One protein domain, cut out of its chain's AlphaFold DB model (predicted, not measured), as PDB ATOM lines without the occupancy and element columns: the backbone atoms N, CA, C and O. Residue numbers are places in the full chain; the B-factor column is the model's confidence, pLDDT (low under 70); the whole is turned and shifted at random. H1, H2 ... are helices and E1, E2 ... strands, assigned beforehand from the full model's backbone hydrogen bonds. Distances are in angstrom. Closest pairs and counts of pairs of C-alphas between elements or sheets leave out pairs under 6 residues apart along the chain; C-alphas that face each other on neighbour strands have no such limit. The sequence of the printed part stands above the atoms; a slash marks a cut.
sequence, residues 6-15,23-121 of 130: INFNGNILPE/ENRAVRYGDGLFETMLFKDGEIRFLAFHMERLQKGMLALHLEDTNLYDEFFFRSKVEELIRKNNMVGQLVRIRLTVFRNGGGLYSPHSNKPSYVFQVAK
ATOM      1  N   ILE A   6      99.354  12.601  54.914       98.56
ATOM      2  CA  ILE A   6      98.512  11.480  54.491       98.56
ATOM      3  C   ILE A   6      97.397  11.259  55.514       98.56
ATOM      4  O   ILE A   6      97.478  11.745  56.642       98.56
ATOM      5  N   ASN A   7      96.368  10.499  55.144       98.62
ATOM      6  CA  ASN A   7      95.392   9.983  56.104       98.62
ATOM      7  C   ASN A   7      95.530   8.459  56.189       98.62
ATOM      8  O   ASN A   7      95.242   7.768  55.212       98.62
ATOM      9  N   PHE A   8      95.962   7.949  57.343       98.25
ATOM     10  CA  PHE A   8      96.076   6.521  57.633       98.25
ATOM     11  C   PHE A   8      95.016   6.115  58.662       98.25
ATOM     12  O   PHE A   8      95.076   6.534  59.822       98.25
ATOM     13  N   ASN A   9      94.026   5.320  58.239       97.06
ATOM     14  CA  ASN A   9      92.902   4.875  59.080       97.06
ATOM     15  C   ASN A   9      92.197   6.007  59.855       97.06
ATOM     16  O   ASN A   9      91.788   5.841  61.001       97.06
ATOM     17  N   GLY A  10      92.076   7.183  59.241       97.19
ATOM     18  CA  GLY A  10      91.411   8.345  59.824       97.19
ATOM     19  C   GLY A  10      92.364   9.315  60.512       97.19
ATOM     20  O   GLY A  10      91.970  10.452  60.747       97.19
ATOM     21  N   ASN A  11      93.611   8.917  60.770       98.00
ATOM     22  CA  ASN A  11      94.614   9.771  61.391       98.00
ATOM     23  C   ASN A  11      95.404  10.531  60.327       98.00
ATOM     24  O   ASN A  11      95.968   9.929  59.412       98.00
ATOM     25  N   ILE A  12      95.475  11.852  60.468       98.12
ATOM     26  CA  ILE A  12      96.303  12.699  59.611       98.12
ATOM     27  C   ILE A  12      97.732  12.706  60.143       98.12
ATOM     28  O   ILE A  12      97.985  13.213  61.236       98.12
ATOM     29  N   LEU A  13      98.662  12.186  59.349       98.25
ATOM     30  CA  LEU A  13     100.066  12.007  59.720       98.25
ATOM     31  C   LEU A  13     100.975  12.678  58.682       98.25
ATOM     32  O   LEU A  13     100.588  12.750  57.512       98.25
ATOM     33  N   PRO A  14     102.163  13.179  59.065       97.50
ATOM     34  CA  PRO A  14     103.189  13.556  58.097       97.50
ATOM     35  C   PRO A  14     103.517  12.377  57.174       97.50
ATOM     36  O   PRO A  14     103.604  11.242  57.635       97.50
ATOM     37  N   GLU A  15     103.717  12.636  55.884       95.81
ATOM     38  CA  GLU A  15     104.010  11.590  54.889       95.81
ATOM     39  C   GLU A  15     105.302  10.812  55.196       95.81
ATOM     40  O   GLU A  15     105.399   9.630  54.886       95.81
ATOM     41  N   GLU A  23     105.570  -6.691  58.812       90.25
ATOM     42  CA  GLU A  23     104.396  -7.574  58.875       90.25
ATOM     43  C   GLU A  23     103.250  -7.132  57.950       90.25
ATOM     44  O   GLU A  23     102.298  -7.887  57.772       90.25
ATOM     45  N   ASN A  24     103.326  -5.944  57.332       93.12
ATOM     46  CA  ASN A  24     102.290  -5.472  56.419       93.12
ATOM     47  C   ASN A  24     102.098  -6.446  55.239       93.12
ATOM     48  O   ASN A  24     102.991  -6.657  54.411       93.12
ATOM     49  N   ARG A  25     100.894  -7.019  55.141       94.31
ATOM     50  CA  ARG A  25     100.571  -8.050  54.148       94.31
ATOM     51  C   ARG A  25     100.561  -7.547  52.707       94.31
ATOM     52  O   ARG A  25     100.881  -8.329  51.813       94.31
ATOM     53  N   ALA A  26     100.257  -6.271  52.458       94.50
ATOM     54  CA  ALA A  26     100.360  -5.718  51.107       94.50
ATOM     55  C   ALA A  26     101.809  -5.709  50.612       94.50
ATOM     56  O   ALA A  26     102.047  -5.996  49.443       94.50
ATOM     57  N   VAL A  27     102.778  -5.462  51.497       92.38
ATOM     58  CA  VAL A  27     104.204  -5.527  51.144       92.38
ATOM     59  C   VAL A  27     104.673  -6.976  50.989       92.38
ATOM     60  O   VAL A  27     105.382  -7.287  50.037       92.38
ATOM     61  N   ARG A  28     104.268  -7.879  51.893       92.62
ATOM     62  CA  ARG A  28     104.715  -9.285  51.864       92.62
ATOM     63  C   ARG A  28     104.124 -10.111  50.727       92.62
ATOM     64  O   ARG A  28     104.813 -10.968  50.183       92.62
ATOM     65  N   TYR A  29     102.848  -9.896  50.419       93.94
ATOM     66  CA  TYR A  29     102.063 -10.810  49.587       93.94
ATOM     67  C   TYR A  29     101.271 -10.105  48.480       93.94
ATOM     68  O   TYR A  29     100.559 -10.772  47.735       93.94
ATOM     69  N   GLY A  30     101.338  -8.773  48.381       93.88
ATOM     70  CA  GLY A  30     100.464  -8.018  47.480       93.88
ATOM     71  C   GLY A  30      98.988  -8.039  47.903       93.88
ATOM     72  O   GLY A  30      98.118  -7.810  47.072       93.88
ATOM     73  N   ASP A  31      98.695  -8.330  49.178       96.44
ATOM     74  CA  ASP A  31      97.338  -8.465  49.736       96.44
ATOM     75  C   ASP A  31      96.682  -7.092  49.972       96.44
ATOM     76  O   ASP A  31      96.576  -6.582  51.094       96.44
ATOM     77  N   GLY A  32      96.296  -6.461  48.869       96.94
ATOM     78  CA  GLY A  32      95.642  -5.165  48.844       96.94
ATOM     79  C   GLY A  32      95.296  -4.720  47.429       96.94
ATOM     80  O   GLY A  32      95.580  -5.390  46.439       96.94
ATOM     81  N   LEU A  33      94.669  -3.558  47.341       98.56
ATOM     82  CA  LEU A  33      94.242  -2.923  46.105       98.56
ATOM     83  C   LEU A  33      94.336  -1.406  46.240       98.56
ATOM     84  O   LEU A  33      94.549  -0.865  47.327       98.56
ATOM     85  N   PHE A  34      94.186  -0.699  45.128       98.56
ATOM     86  CA  PHE A  34      94.233   0.753  45.144       98.56
ATOM     87  C   PHE A  34      93.275   1.364  44.130       98.56
ATOM     88  O   PHE A  34      92.928   0.759  43.120       98.56
ATOM     89  N   GLU A  35      92.926   2.615  44.394       98.31
ATOM     90  CA  GLU A  35      92.225   3.497  43.481       98.31
ATOM     91  C   GLU A  35      93.055   4.761  43.247       98.31
ATOM     92  O   GLU A  35      93.739   5.264  44.141       98.31
ATOM     93  N   THR A  36      93.017   5.285  42.024       97.75
ATOM     94  CA  THR A  36      93.600   6.589  41.680       97.75
ATOM     95  C   THR A  36      92.547   7.423  40.976       97.75
ATOM     96  O   THR A  36      91.973   6.981  39.985       97.75
ATOM     97  N   MET A  37      92.312   8.625  41.488       97.31
ATOM     98  CA  MET A  37      91.256   9.532  41.038       97.31
ATOM     99  C   MET A  37      91.796  10.940  40.819       97.31
ATOM    100  O   MET A  37      92.866  11.307  41.309       97.31
ATOM    101  N   LEU A  38      91.011  11.742  40.104       97.31
ATOM    102  CA  LEU A  38      91.258  13.161  39.896       97.31
ATOM    103  C   LEU A  38      90.194  13.980  40.628       97.31
ATOM    104  O   LEU A  38      89.000  13.803  40.386       97.31
ATOM    105  N   PHE A  39      90.631  14.896  41.482       97.56
ATOM    106  CA  PHE A  39      89.808  15.957  42.042       97.56
ATOM    107  C   PHE A  39      89.999  17.224  41.220       97.56
ATOM    108  O   PHE A  39      91.129  17.684  41.013       97.56
ATOM    109  N   LYS A  40      88.894  17.773  40.727       95.75
ATOM    110  CA  LYS A  40      88.885  18.952  39.868       95.75
ATOM    111  C   LYS A  40      87.580  19.714  40.058       95.75
ATOM    112  O   LYS A  40      86.517  19.105  39.967       95.75
ATOM    113  N   ASP A  41      87.674  21.030  40.224       94.69
ATOM    114  CA  ASP A  41      86.530  21.942  40.363       94.69
ATOM    115  C   ASP A  41      85.608  21.571  41.540       94.69
ATOM    116  O   ASP A  41      84.391  21.623  41.431       94.69
ATOM    117  N   GLY A  42      86.193  21.152  42.668       93.56
ATOM    118  CA  GLY A  42      85.439  20.785  43.871       93.56
ATOM    119  C   GLY A  42      84.905  19.350  43.893       93.56
ATOM    120  O   GLY A  42      84.339  18.941  44.902       93.56
ATOM    121  N   GLU A  43      85.110  18.564  42.832       96.00
ATOM    122  CA  GLU A  43      84.542  17.217  42.714       96.00
ATOM    123  C   GLU A  43      85.584  16.143  42.387       96.00
ATOM    124  O   GLU A  43      86.538  16.371  41.637       96.00
ATOM    125  N   ILE A  44      85.350  14.925  42.890       97.44
ATOM    126  CA  ILE A  44      86.087  13.719  42.493       97.44
ATOM    127  C   ILE A  44      85.449  13.150  41.222       97.44
ATOM    128  O   ILE A  44      84.275  12.774  41.213       97.44
ATOM    129  N   ARG A  45      86.223  13.063  40.140       97.19
ATOM    130  CA  ARG A  45      85.726  12.583  38.846       97.19
ATOM    131  C   ARG A  45      85.401  11.093  38.910       97.19
ATOM    132  O   ARG A  45      86.217  10.302  39.371       97.19
ATOM    133  N   PHE A  46      84.214  10.736  38.415       97.75
ATOM    134  CA  PHE A  46      83.718   9.357  38.328       97.75
ATOM    135  C   PHE A  46      83.670   8.604  39.669       97.75
ATOM    136  O   PHE A  46      83.815   7.384  39.684       97.75
ATOM    137  N   LEU A  47      83.462   9.309  40.790       97.69
ATOM    138  CA  LEU A  47      83.561   8.711  42.125       97.69
ATOM    139  C   LEU A  47      82.711   7.442  42.291       97.69
ATOM    140  O   LEU A  47      83.240   6.443  42.766       97.69
ATOM    141  N   ALA A  48      81.451   7.452  41.847       97.75
ATOM    142  CA  ALA A  48      80.563   6.289  41.927       97.75
ATOM    143  C   ALA A  48      81.188   5.030  41.293       97.75
ATOM    144  O   ALA A  48      81.234   3.972  41.915       97.75
ATOM    145  N   PHE A  49      81.764   5.161  40.092       98.31
ATOM    146  CA  PHE A  49      82.430   4.053  39.397       98.31
ATOM    147  C   PHE A  49      83.701   3.588  40.114       98.31
ATOM    148  O   PHE A  49      83.996   2.393  40.149       98.31
ATOM    149  N   HIS A  50      84.458   4.518  40.703       98.38
ATOM    150  CA  HIS A  50      85.624   4.174  41.515       98.38
ATOM    151  C   HIS A  50      85.228   3.426  42.792       98.38
ATOM    152  O   HIS A  50      85.891   2.453  43.145       98.38
ATOM    153  N   MET A  51      84.147   3.829  43.467       97.88
ATOM    154  CA  MET A  51      83.673   3.145  44.677       97.88
ATOM    155  C   MET A  51      83.122   1.761  44.352       97.88
ATOM    156  O   MET A  51      83.468   0.798  45.029       97.88
ATOM    157  N   GLU A  52      82.365   1.624  43.264       98.06
ATOM    158  CA  GLU A  52      81.888   0.322  42.794       98.06
ATOM    159  C   GLU A  52      83.059  -0.630  42.497       98.06
ATOM    160  O   GLU A  52      83.053  -1.789  42.923       98.06
ATOM    161  N   ARG A  53      84.094  -0.150  41.795       98.38
ATOM    162  CA  ARG A  53      85.285  -0.951  41.487       98.38
ATOM    163  C   ARG A  53      86.065  -1.328  42.745       98.38
ATOM    164  O   ARG A  53      86.450  -2.490  42.877       98.38
ATOM    165  N   LEU A  54      86.258  -0.384  43.664       98.56
ATOM    166  CA  LEU A  54      86.919  -0.624  44.943       98.56
ATOM    167  C   LEU A  54      86.191  -1.710  45.736       98.56
ATOM    168  O   LEU A  54      86.808  -2.699  46.122       98.56
ATOM    169  N   GLN A  55      84.880  -1.562  45.933       98.50
ATOM    170  CA  GLN A  55      84.066  -2.507  46.696       98.50
ATOM    171  C   GLN A  55      84.086  -3.901  46.063       98.50
ATOM    172  O   GLN A  55      84.306  -4.887  46.764       98.50
ATOM    173  N   LYS A  56      83.952  -4.000  44.733       98.50
ATOM    174  CA  LYS A  56      84.090  -5.274  44.006       98.50
ATOM    175  C   LYS A  56      85.462  -5.914  44.220       98.50
ATOM    176  O   LYS A  56      85.535  -7.115  44.468       98.50
ATOM    177  N   GLY A  57      86.538  -5.129  44.159       98.50
ATOM    178  CA  GLY A  57      87.893  -5.612  44.421       98.50
ATOM    179  C   GLY A  57      88.083  -6.081  45.865       98.50
ATOM    180  O   GLY A  57      88.645  -7.146  46.100       98.50
ATOM    181  N   MET A  58      87.557  -5.334  46.837       98.56
ATOM    182  CA  MET A  58      87.599  -5.718  48.248       98.56
ATOM    183  C   MET A  58      86.826  -7.015  48.518       98.56
ATOM    184  O   MET A  58      87.322  -7.880  49.239       98.56
ATOM    185  N   LEU A  59      85.645  -7.177  47.912       98.31
ATOM    186  CA  LEU A  59      84.845  -8.402  48.003       98.31
ATOM    187  C   LEU A  59      85.567  -9.599  47.376       98.31
ATOM    188  O   LEU A  59      85.586 -10.672  47.973       98.31
ATOM    189  N   ALA A  60      86.204  -9.412  46.216       98.19
ATOM    190  CA  ALA A  60      87.000 -10.453  45.562       98.19
ATOM    191  C   ALA A  60      88.203 -10.897  46.413       98.19
ATOM    192  O   ALA A  60      88.612 -12.053  46.351       98.19
ATOM    193  N   LEU A  61      88.744  -9.996  47.235       97.06
ATOM    194  CA  LEU A  61      89.788 -10.299  48.210       97.06
ATOM    195  C   LEU A  61      89.232 -10.790  49.556       97.06
ATOM    196  O   LEU A  61      90.014 -11.025  50.471       97.06
ATOM    197  N   HIS A  62      87.918 -10.943  49.725       96.69
ATOM    198  CA  HIS A  62      87.303 -11.308  51.006       96.69
ATOM    199  C   HIS A  62      87.726 -10.382  52.161       96.69
ATOM    200  O   HIS A  62      88.054 -10.847  53.254       96.69
ATOM    201  N   LEU A  63      87.800  -9.073  51.908       97.94
ATOM    202  CA  LEU A  63      87.975  -8.083  52.969       97.94
ATOM    203  C   LEU A  63      86.635  -7.836  53.672       97.94
ATOM    204  O   LEU A  63      85.578  -7.848  53.043       97.94
ATOM    205  N   GLU A  64      86.687  -7.625  54.982       97.56
ATOM    206  CA  GLU A  64      85.520  -7.258  55.791       97.56
ATOM    207  C   GLU A  64      85.128  -5.786  55.565       97.56
ATOM    208  O   GLU A  64      85.898  -5.000  55.007       97.56
ATOM    209  N   ASP A  65      83.923  -5.413  56.003       95.88
ATOM    210  CA  ASP A  65      83.453  -4.021  56.078       95.88
ATOM    211  C   ASP A  65      83.486  -3.234  54.749       95.88
ATOM    212  O   ASP A  65      83.597  -2.008  54.726       95.88
ATOM    213  N   THR A  66      83.375  -3.928  53.611       95.81
ATOM    214  CA  THR A  66      83.445  -3.321  52.265       95.81
ATOM    215  C   THR A  66      82.409  -2.221  52.034       95.81
ATOM    216  O   THR A  66      82.688  -1.235  51.355       95.81
ATOM    217  N   ASN A  67      81.233  -2.346  52.646       94.38
ATOM    218  CA  ASN A  67      80.143  -1.379  52.573       94.38
ATOM    219  C   ASN A  67      80.447  -0.048  53.278       94.38
ATOM    220  O   ASN A  67      79.766   0.931  52.997       94.38
ATOM    221  N   LEU A  68      81.449   0.011  54.164       95.06
ATOM    222  CA  LEU A  68      81.873   1.265  54.800       95.06
ATOM    223  C   LEU A  68      82.663   2.174  53.844       95.06
ATOM    224  O   LEU A  68      82.839   3.359  54.122       95.06
ATOM    225  N   TYR A  69      83.144   1.635  52.721       96.25
ATOM    226  CA  TYR A  69      83.891   2.369  51.703       96.25
ATOM    227  C   TYR A  69      82.931   2.915  50.642       96.25
ATOM    228  O   TYR A  69      82.910   2.445  49.504       96.25
ATOM    229  N   ASP A  70      82.099   3.875  51.038       96.19
ATOM    230  CA  ASP A  70      81.126   4.536  50.167       96.19
ATOM    231  C   ASP A  70      81.587   5.933  49.707       96.19
ATOM    232  O   ASP A  70      82.651   6.438  50.084       96.19
ATOM    233  N   GLU A  71      80.781   6.576  48.858       97.50
ATOM    234  CA  GLU A  71      81.085   7.915  48.348       97.50
ATOM    235  C   GLU A  71      81.182   8.973  49.451       97.50
ATOM    236  O   GLU A  71      81.970   9.913  49.329       97.50
ATOM    237  N   PHE A  72      80.380   8.848  50.511       96.62
ATOM    238  CA  PHE A  72      80.336   9.826  51.591       96.62
ATOM    239  C   PHE A  72      81.616   9.765  52.426       96.62
ATOM    240  O   PHE A  72      82.279  10.790  52.621       96.62
ATOM    241  N   PHE A  73      82.000   8.559  52.849       95.06
ATOM    242  CA  PHE A  73      83.271   8.286  53.504       95.06
ATOM    243  C   PHE A  73      84.427   8.849  52.675       95.06
ATOM    244  O   PHE A  73      85.256   9.606  53.187       95.06
ATOM    245  N   PHE A  74      84.446   8.547  51.376       96.00
ATOM    246  CA  PHE A  74      85.539   8.947  50.503       96.00
ATOM    247  C   PHE A  74      85.653  10.468  50.359       96.00
ATOM    248  O   PHE A  74      86.741  11.021  50.539       96.00
ATOM    249  N   ARG A  75      84.539  11.165  50.085       96.75
ATOM    250  CA  ARG A  75      84.514  12.635  49.975       96.75
ATOM    251  C   ARG A  75      84.978  13.286  51.272       96.75
ATOM    252  O   ARG A  75      85.874  14.123  51.233       96.75
ATOM    253  N   SER A  76      84.443  12.837  52.410       96.81
ATOM    254  CA  SER A  76      84.805  13.369  53.727       96.81
ATOM    255  C   SER A  76      86.314  13.290  53.981       96.81
ATOM    256  O   SER A  76      86.929  14.301  54.323       96.81
ATOM    257  N   LYS A  77      86.936  12.123  53.752       97.81
ATOM    258  CA  LYS A  77      88.378  11.933  53.997       97.81
ATOM    259  C   LYS A  77      89.260  12.695  53.017       97.81
ATOM    260  O   LYS A  77      90.282  13.254  53.418       97.81
ATOM    261  N   VAL A  78      88.877  12.742  51.745       97.50
ATOM    262  CA  VAL A  78      89.634  13.459  50.716       97.50
ATOM    263  C   VAL A  78      89.589  14.967  50.941       97.50
ATOM    264  O   VAL A  78      90.631  15.614  50.878       97.50
ATOM    265  N   GLU A  79      88.419  15.537  51.222       97.19
ATOM    266  CA  GLU A  79      88.278  16.979  51.441       97.19
ATOM    267  C   GLU A  79      89.064  17.450  52.667       97.19
ATOM    268  O   GLU A  79      89.751  18.475  52.609       97.19
ATOM    269  N   GLU A  80      89.012  16.682  53.758       98.12
ATOM    270  CA  GLU A  80      89.809  16.925  54.962       98.12
ATOM    271  C   GLU A  80      91.310  16.957  54.630       98.12
ATOM    272  O   GLU A  80      92.025  17.898  54.995       98.12
ATOM    273  N   LEU A  81      91.782  15.970  53.861       98.38
ATOM    274  CA  LEU A  81      93.190  15.840  53.504       98.38
ATOM    275  C   LEU A  81      93.661  16.912  52.506       98.38
ATOM    276  O   LEU A  81      94.778  17.418  52.631       98.38
ATOM    277  N   ILE A  82      92.814  17.306  51.548       98.06
ATOM    278  CA  ILE A  82      93.074  18.414  50.613       98.06
ATOM    279  C   ILE A  82      93.241  19.729  51.378       98.06
ATOM    280  O   ILE A  82      94.178  20.484  51.104       98.06
ATOM    281  N   ARG A  83      92.363  20.005  52.354       97.44
ATOM    282  CA  ARG A  83      92.474  21.194  53.213       97.44
ATOM    283  C   ARG A  83      93.763  21.163  54.020       97.44
ATOM    284  O   ARG A  83      94.493  22.149  54.019       97.44
ATOM    285  N   LYS A  84      94.081  20.024  54.642       97.88
ATOM    286  CA  LYS A  84      95.306  19.861  55.437       97.88
ATOM    287  C   LYS A  84      96.580  20.125  54.631       97.88
ATOM    288  O   LYS A  84      97.522  20.706  55.160       97.88
ATOM    289  N   ASN A  85      96.595  19.721  53.364       97.88
ATOM    290  CA  ASN A  85      97.724  19.910  52.454       97.88
ATOM    291  C   ASN A  85      97.706  21.259  51.706       97.88
ATOM    292  O   ASN A  85      98.516  21.465  50.805       97.88
ATOM    293  N   ASN A  86      96.808  22.191  52.054       96.81
ATOM    294  CA  ASN A  86      96.666  23.496  51.393       96.81
ATOM    295  C   ASN A  86      96.426  23.393  49.871       96.81
ATOM    296  O   ASN A  86      96.936  24.198  49.090       96.81
ATOM    297  N   MET A  87      95.646  22.396  49.438       96.62
ATOM    298  CA  MET A  87      95.371  22.110  48.021       96.62
ATOM    299  C   MET A  87      93.956  22.511  47.569       96.62
ATOM    300  O   MET A  87      93.513  22.127  46.488       96.62
ATOM    301  N   VAL A  88      93.222  23.272  48.385       96.50
ATOM    302  CA  VAL A  88      91.859  23.718  48.056       96.50
ATOM    303  C   VAL A  88      91.862  24.528  46.755       96.50
ATOM    304  O   VAL A  88      92.713  25.392  46.558       96.50
ATOM    305  N   GLY A  89      90.915  24.233  45.860       94.81
ATOM    306  CA  GLY A  89      90.788  24.893  44.554       94.81
ATOM    307  C   GLY A  89      91.829  24.472  43.510       94.81
ATOM    308  O   GLY A  89      91.783  24.956  42.384       94.81
ATOM    309  N   GLN A  90      92.755  23.571  43.849       95.94
ATOM    310  CA  GLN A  90      93.756  23.064  42.913       95.94
ATOM    311  C   GLN A  90      93.268  21.794  42.210       95.94
ATOM    312  O   GLN A  90      92.363  21.098  42.671       95.94
ATOM    313  N   LEU A  91      93.919  21.466  41.094       96.88
ATOM    314  CA  LEU A  91      93.821  20.142  40.494       96.88
ATOM    315  C   LEU A  91      94.622  19.161  41.362       96.88
ATOM    316  O   LEU A  91      95.807  19.395  41.606       96.88
ATOM    317  N   VAL A  92      93.993  18.081  41.831       97.75
ATOM    318  CA  VAL A  92      94.610  17.149  42.790       97.75
ATOM    319  C   VAL A  92      94.444  15.710  42.319       97.75
ATOM    320  O   VAL A  92      93.343  15.263  42.006       97.75
ATOM    321  N   ARG A  93      95.540  14.954  42.294       97.94
ATOM    322  CA  ARG A  93      95.513  13.498  42.172       97.94
ATOM    323  C   ARG A  93      95.300  12.900  43.557       97.94
ATOM    324  O   ARG A  93      96.046  13.206  44.484       97.94
ATOM    325  N   ILE A  94      94.325  12.008  43.669       98.31
ATOM    326  CA  ILE A  94      94.037  11.245  44.882       98.31
ATOM    327  C   ILE A  94      94.490   9.807  44.664       98.31
ATOM    328  O   ILE A  94      94.225   9.229  43.607       98.31
ATOM    329  N   ARG A  95      95.118   9.208  45.675       98.38
ATOM    330  CA  ARG A  95      95.337   7.763  45.746       98.38
ATOM    331  C   ARG A  95      94.740   7.227  47.040       98.38
ATOM    332  O   ARG A  95      95.098   7.706  48.110       98.38
ATOM    333  N   LEU A  96      93.870   6.229  46.930       98.62
ATOM    334  CA  LEU A  96      93.490   5.370  48.048       98.62
ATOM    335  C   LEU A  96      94.218   4.041  47.874       98.62
ATOM    336  O   LEU A  96      94.123   3.434  46.813       98.62
ATOM    337  N   THR A  97      94.887   3.569  48.915       98.38
ATOM    338  CA  THR A  97      95.377   2.190  48.999       98.38
ATOM    339  C   THR A  97      94.646   1.501  50.141       98.38
ATOM    340  O   THR A  97      94.626   2.040  51.244       98.38
ATOM    341  N   VAL A  98      94.065   0.331  49.888       98.31
ATOM    342  CA  VAL A  98      93.409  -0.520  50.889       98.31
ATOM    343  C   VAL A  98      94.158  -1.841  50.962       98.31
ATOM    344  O   VAL A  98      94.529  -2.403  49.935       98.31
ATOM    345  N   PHE A  99      94.400  -2.349  52.160       97.31
ATOM    346  CA  PHE A  99      95.138  -3.594  52.358       97.31
ATOM    347  C   PHE A  99      94.655  -4.337  53.594       97.31
ATOM    348  O   PHE A  99      94.087  -3.739  54.507       97.31
ATOM    349  N   ARG A 100      94.878  -5.652  53.631       97.06
ATOM    350  CA  ARG A 100      94.468  -6.481  54.766       97.06
ATOM    351  C   ARG A 100      95.340  -6.221  55.994       97.06
ATOM    352  O   ARG A 100      96.567  -6.160  55.898       97.06
ATOM    353  N   ASN A 101      94.701  -6.128  57.154       93.19
ATOM    354  CA  ASN A 101      95.361  -6.003  58.447       93.19
ATOM    355  C   ASN A 101      96.062  -7.283  58.894       93.19
ATOM    356  O   ASN A 101      95.707  -8.399  58.517       93.19
ATOM    357  N   GLY A 102      96.994  -7.093  59.826       82.12
ATOM    358  CA  GLY A 102      97.594  -8.167  60.606       82.12
ATOM    359  C   GLY A 102      98.796  -8.811  59.929       82.12
ATOM    360  O   GLY A 102      99.432  -8.221  59.064       82.12
ATOM    361  N   GLY A 103      99.103 -10.026  60.380       80.69
ATOM    362  CA  GLY A 103     100.192 -10.855  59.878       80.69
ATOM    363  C   GLY A 103      99.676 -12.226  59.450       80.69
ATOM    364  O   GLY A 103      98.681 -12.338  58.727       80.69
ATOM    365  N   GLY A 104     100.350 -13.274  59.906       85.38
ATOM    366  CA  GLY A 104     100.120 -14.630  59.421       85.38
ATOM    367  C   GLY A 104     100.900 -14.915  58.139       85.38
ATOM    368  O   GLY A 104     101.471 -14.023  57.501       85.38
ATOM    369  N   LEU A 105     100.961 -16.196  57.793       85.06
ATOM    370  CA  LEU A 105     101.648 -16.672  56.596       85.06
ATOM    371  C   LEU A 105     100.682 -16.599  55.403       85.06
ATOM    372  O   LEU A 105     100.076 -15.555  55.147       85.06
ATOM    373  N   TYR A 106     100.502 -17.720  54.706       83.25
ATOM    374  CA  TYR A 106      99.552 -17.835  53.606       83.25
ATOM    375  C   TYR A 106      98.120 -17.496  54.038       83.25
ATOM    376  O   TYR A 106      97.445 -16.735  53.349       83.25
ATOM    377  N   SER A 107      97.692 -17.960  55.215       90.00
ATOM    378  CA  SER A 107      96.398 -17.579  55.790       90.00
ATOM    379  C   SER A 107      96.523 -16.307  56.637       90.00
ATOM    380  O   SER A 107      97.390 -16.249  57.518       90.00
ATOM    381  N   PRO A 108      95.669 -15.292  56.416       93.75
ATOM    382  CA  PRO A 108      95.656 -14.099  57.245       93.75
ATOM    383  C   PRO A 108      95.045 -14.383  58.620       93.75
ATOM    384  O   PRO A 108      94.119 -15.176  58.754       93.75
ATOM    385  N   HIS A 109      95.527 -13.683  59.648       93.25
ATOM    386  CA  HIS A 109      94.905 -13.729  60.979       93.25
ATOM    387  C   HIS A 109      93.623 -12.878  61.074       93.25
ATOM    388  O   HIS A 109      92.850 -13.037  62.013       93.25
ATOM    389  N   SER A 110      93.407 -11.947  60.141       94.38
ATOM    390  CA  SER A 110      92.238 -11.066  60.100       94.38
ATOM    391  C   SER A 110      91.933 -10.661  58.664       94.38
ATOM    392  O   SER A 110      92.863 -10.453  57.893       94.38
ATOM    393  N   ASN A 111      90.655 -10.491  58.324       96.25
ATOM    394  CA  ASN A 111      90.214  -9.972  57.027       96.25
ATOM    395  C   ASN A 111      89.851  -8.481  57.063       96.25
ATOM    396  O   ASN A 111      89.392  -7.933  56.060       96.25
ATOM    397  N   LYS A 112      90.074  -7.807  58.195       97.12
ATOM    398  CA  LYS A 112      89.796  -6.376  58.323       97.12
ATOM    399  C   LYS A 112      90.721  -5.563  57.422       97.12
ATOM    400  O   LYS A 112      91.929  -5.814  57.435       97.12
ATOM    401  N   PRO A 113      90.210  -4.576  56.680       97.50
ATOM    402  CA  PRO A 113      91.049  -3.685  55.897       97.50
ATOM    403  C   PRO A 113      91.649  -2.554  56.751       97.50
ATOM    404  O   PRO A 113      91.078  -2.125  57.754       97.50
ATOM    405  N   SER A 114      92.792  -2.045  56.310       96.88
ATOM    406  CA  SER A 114      93.292  -0.698  56.592       96.88
ATOM    407  C   SER A 114      93.376   0.084  55.295       96.88
ATOM    408  O   SER A 114      93.442  -0.500  54.211       96.88
ATOM    409  N   TYR A 115      93.443   1.407  55.405       97.94
ATOM    410  CA  TYR A 115      93.585   2.274  54.254       97.94
ATOM    411  C   TYR A 115      94.559   3.428  54.467       97.94
ATOM    412  O   TYR A 115      94.713   3.946  55.573       97.94
ATOM    413  N   VAL A 116      95.149   3.887  53.364       98.44
ATOM    414  CA  VAL A 116      95.892   5.147  53.282       98.44
ATOM    415  C   VAL A 116      95.348   5.987  52.137       98.44
ATOM    416  O   VAL A 116      95.319   5.534  50.991       98.44
ATOM    417  N   PHE A 117      94.976   7.229  52.436       98.62
ATOM    418  CA  PHE A 117      94.765   8.265  51.431       98.62
ATOM    419  C   PHE A 117      96.010   9.129  51.272       98.62
ATOM    420  O   PHE A 117      96.614   9.568  52.253       98.62
ATOM    421  N   GLN A 118      96.320   9.439  50.019       98.31
ATOM    422  CA  GLN A 118      97.341  10.397  49.619       98.31
ATOM    423  C   GLN A 118      96.742  11.394  48.629       98.31
ATOM    424  O   GLN A 118      95.897  11.039  47.800       98.31
ATOM    425  N   VAL A 119      97.227  12.631  48.686       98.00
ATOM    426  CA  VAL A 119      96.902  13.689  47.727       98.00
ATOM    427  C   VAL A 119      98.187  14.313  47.213       98.00
ATOM    428  O   VAL A 119      99.132  14.514  47.968       98.00
ATOM    429  N   ALA A 120      98.233  14.599  45.920       96.69
ATOM    430  CA  ALA A 120      99.384  15.226  45.287       96.69
ATOM    431  C   ALA A 120      98.937  16.076  44.100       96.69
ATOM    432  O   ALA A 120      97.844  15.893  43.558       96.69
ATOM    433  N   LYS A 121      99.794  16.995  43.653       95.06
ATOM    434  CA  LYS A 121      99.586  17.631  42.350       95.06
ATOM    435  C   LYS A 121      99.685  16.550  41.263       95.06
ATOM    436  O   LYS A 121     100.553  15.684  41.365       95.06
TER     437      LYS A 121
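Overview. This is residues 6 to 15 and 23 to 121 of the 130 residues of an uncharacterized protein of Sphingobacterium sp. IITKGP-BTPF85 (UniProt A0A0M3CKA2). One twisted sheet of five strands makes a long slab, with two helices, H2 and H3, packed on one of its faces: H2 along edge strand E3, H3 mostly by E5 and E1. The long strands E3, E4 and E5 make most of the sheet, the short hairpin E1 and E2 continues it beyond E5, and little H1 sits at one end. The printed part has 109 residues with three named helices and five named strands, in the order E1 E2 H1 E3 H2 H3 E4 E5; the sheet's order is E2 E1 E5 E4 E3, all antiparallel, and the class is mixed, helices and strands. The whole is compact, with a radius of gyration of the C-alphas of 14.2 A, and spans 44 by 29 by 18 A, only just elongated.

Along the chain. Strand E1, residues 6 to 8, begins at C-alpha 6 (98.512, 11.480, 54.491), and E2 is residues 11 to 14. After the cut come helix H1, residues 25 to 29, and strand E3, residues 32 to 40, 26.6 A long. Helix H2, residues 47 to 60, is 19.8 A long and begins at C-alpha 47 (83.561, 8.711, 42.125). Helix H3, residues 71 to 84, is 19.9 A long. Strand E4, residues 92 to 100, is 26.5 A long, and E5, residues 113 to 120, is 23.2 A long and ends at C-alpha 120 (99.384, 15.226, 45.287).

Arrangement. E1 and E2 form an antiparallel hairpin, with N 6 and O 13 2.9 A apart. E1 and E5 are antiparallel at 175 degrees, with N 117 and O 7 at 2.8 A. E4 and E5, also a hairpin, have N 95 and O 118 at 2.9 A. E4 and E3 have N 35 and O 96 at 2.8 A. H1 is on the sheet but only grazes it, with residues 25 to 27; the closest C-alphas of H1 and E4, those of Ala 26 and Phe 99, are 5.8 A apart. H2 and H3 are on the same face. H2 has a height over the sheet of 9.6 A and runs along the strands, at 1 degree to E3 on the local plane; its closest C-alpha pair with E3 is Glu 35 and Leu 54, 6.9 A. H3 comes closest to E5 at the C-alphas of Ile 82 and Val 119, 6.7 A. H2 and H3 only just touch, with 3 pairs of C-alphas within 8 A, the closest Met 51 and Glu 71 at 6.6 A. In H1, H2 and H3 every O i to N i+4 pair is within hydrogen-bond range.

Size, cuts and confidence. The C-alphas farthest apart, those of Gly 89 and Leu 105, are 44.6 A apart. Residues 16 to 22 are not printed, and C-alphas 15 and 23 are 19.6 A apart across this cut. The link E4 to E5, residues 101 to 112, is long. The mean pLDDT of the printed part is 96.2, and no printed residue is under 70.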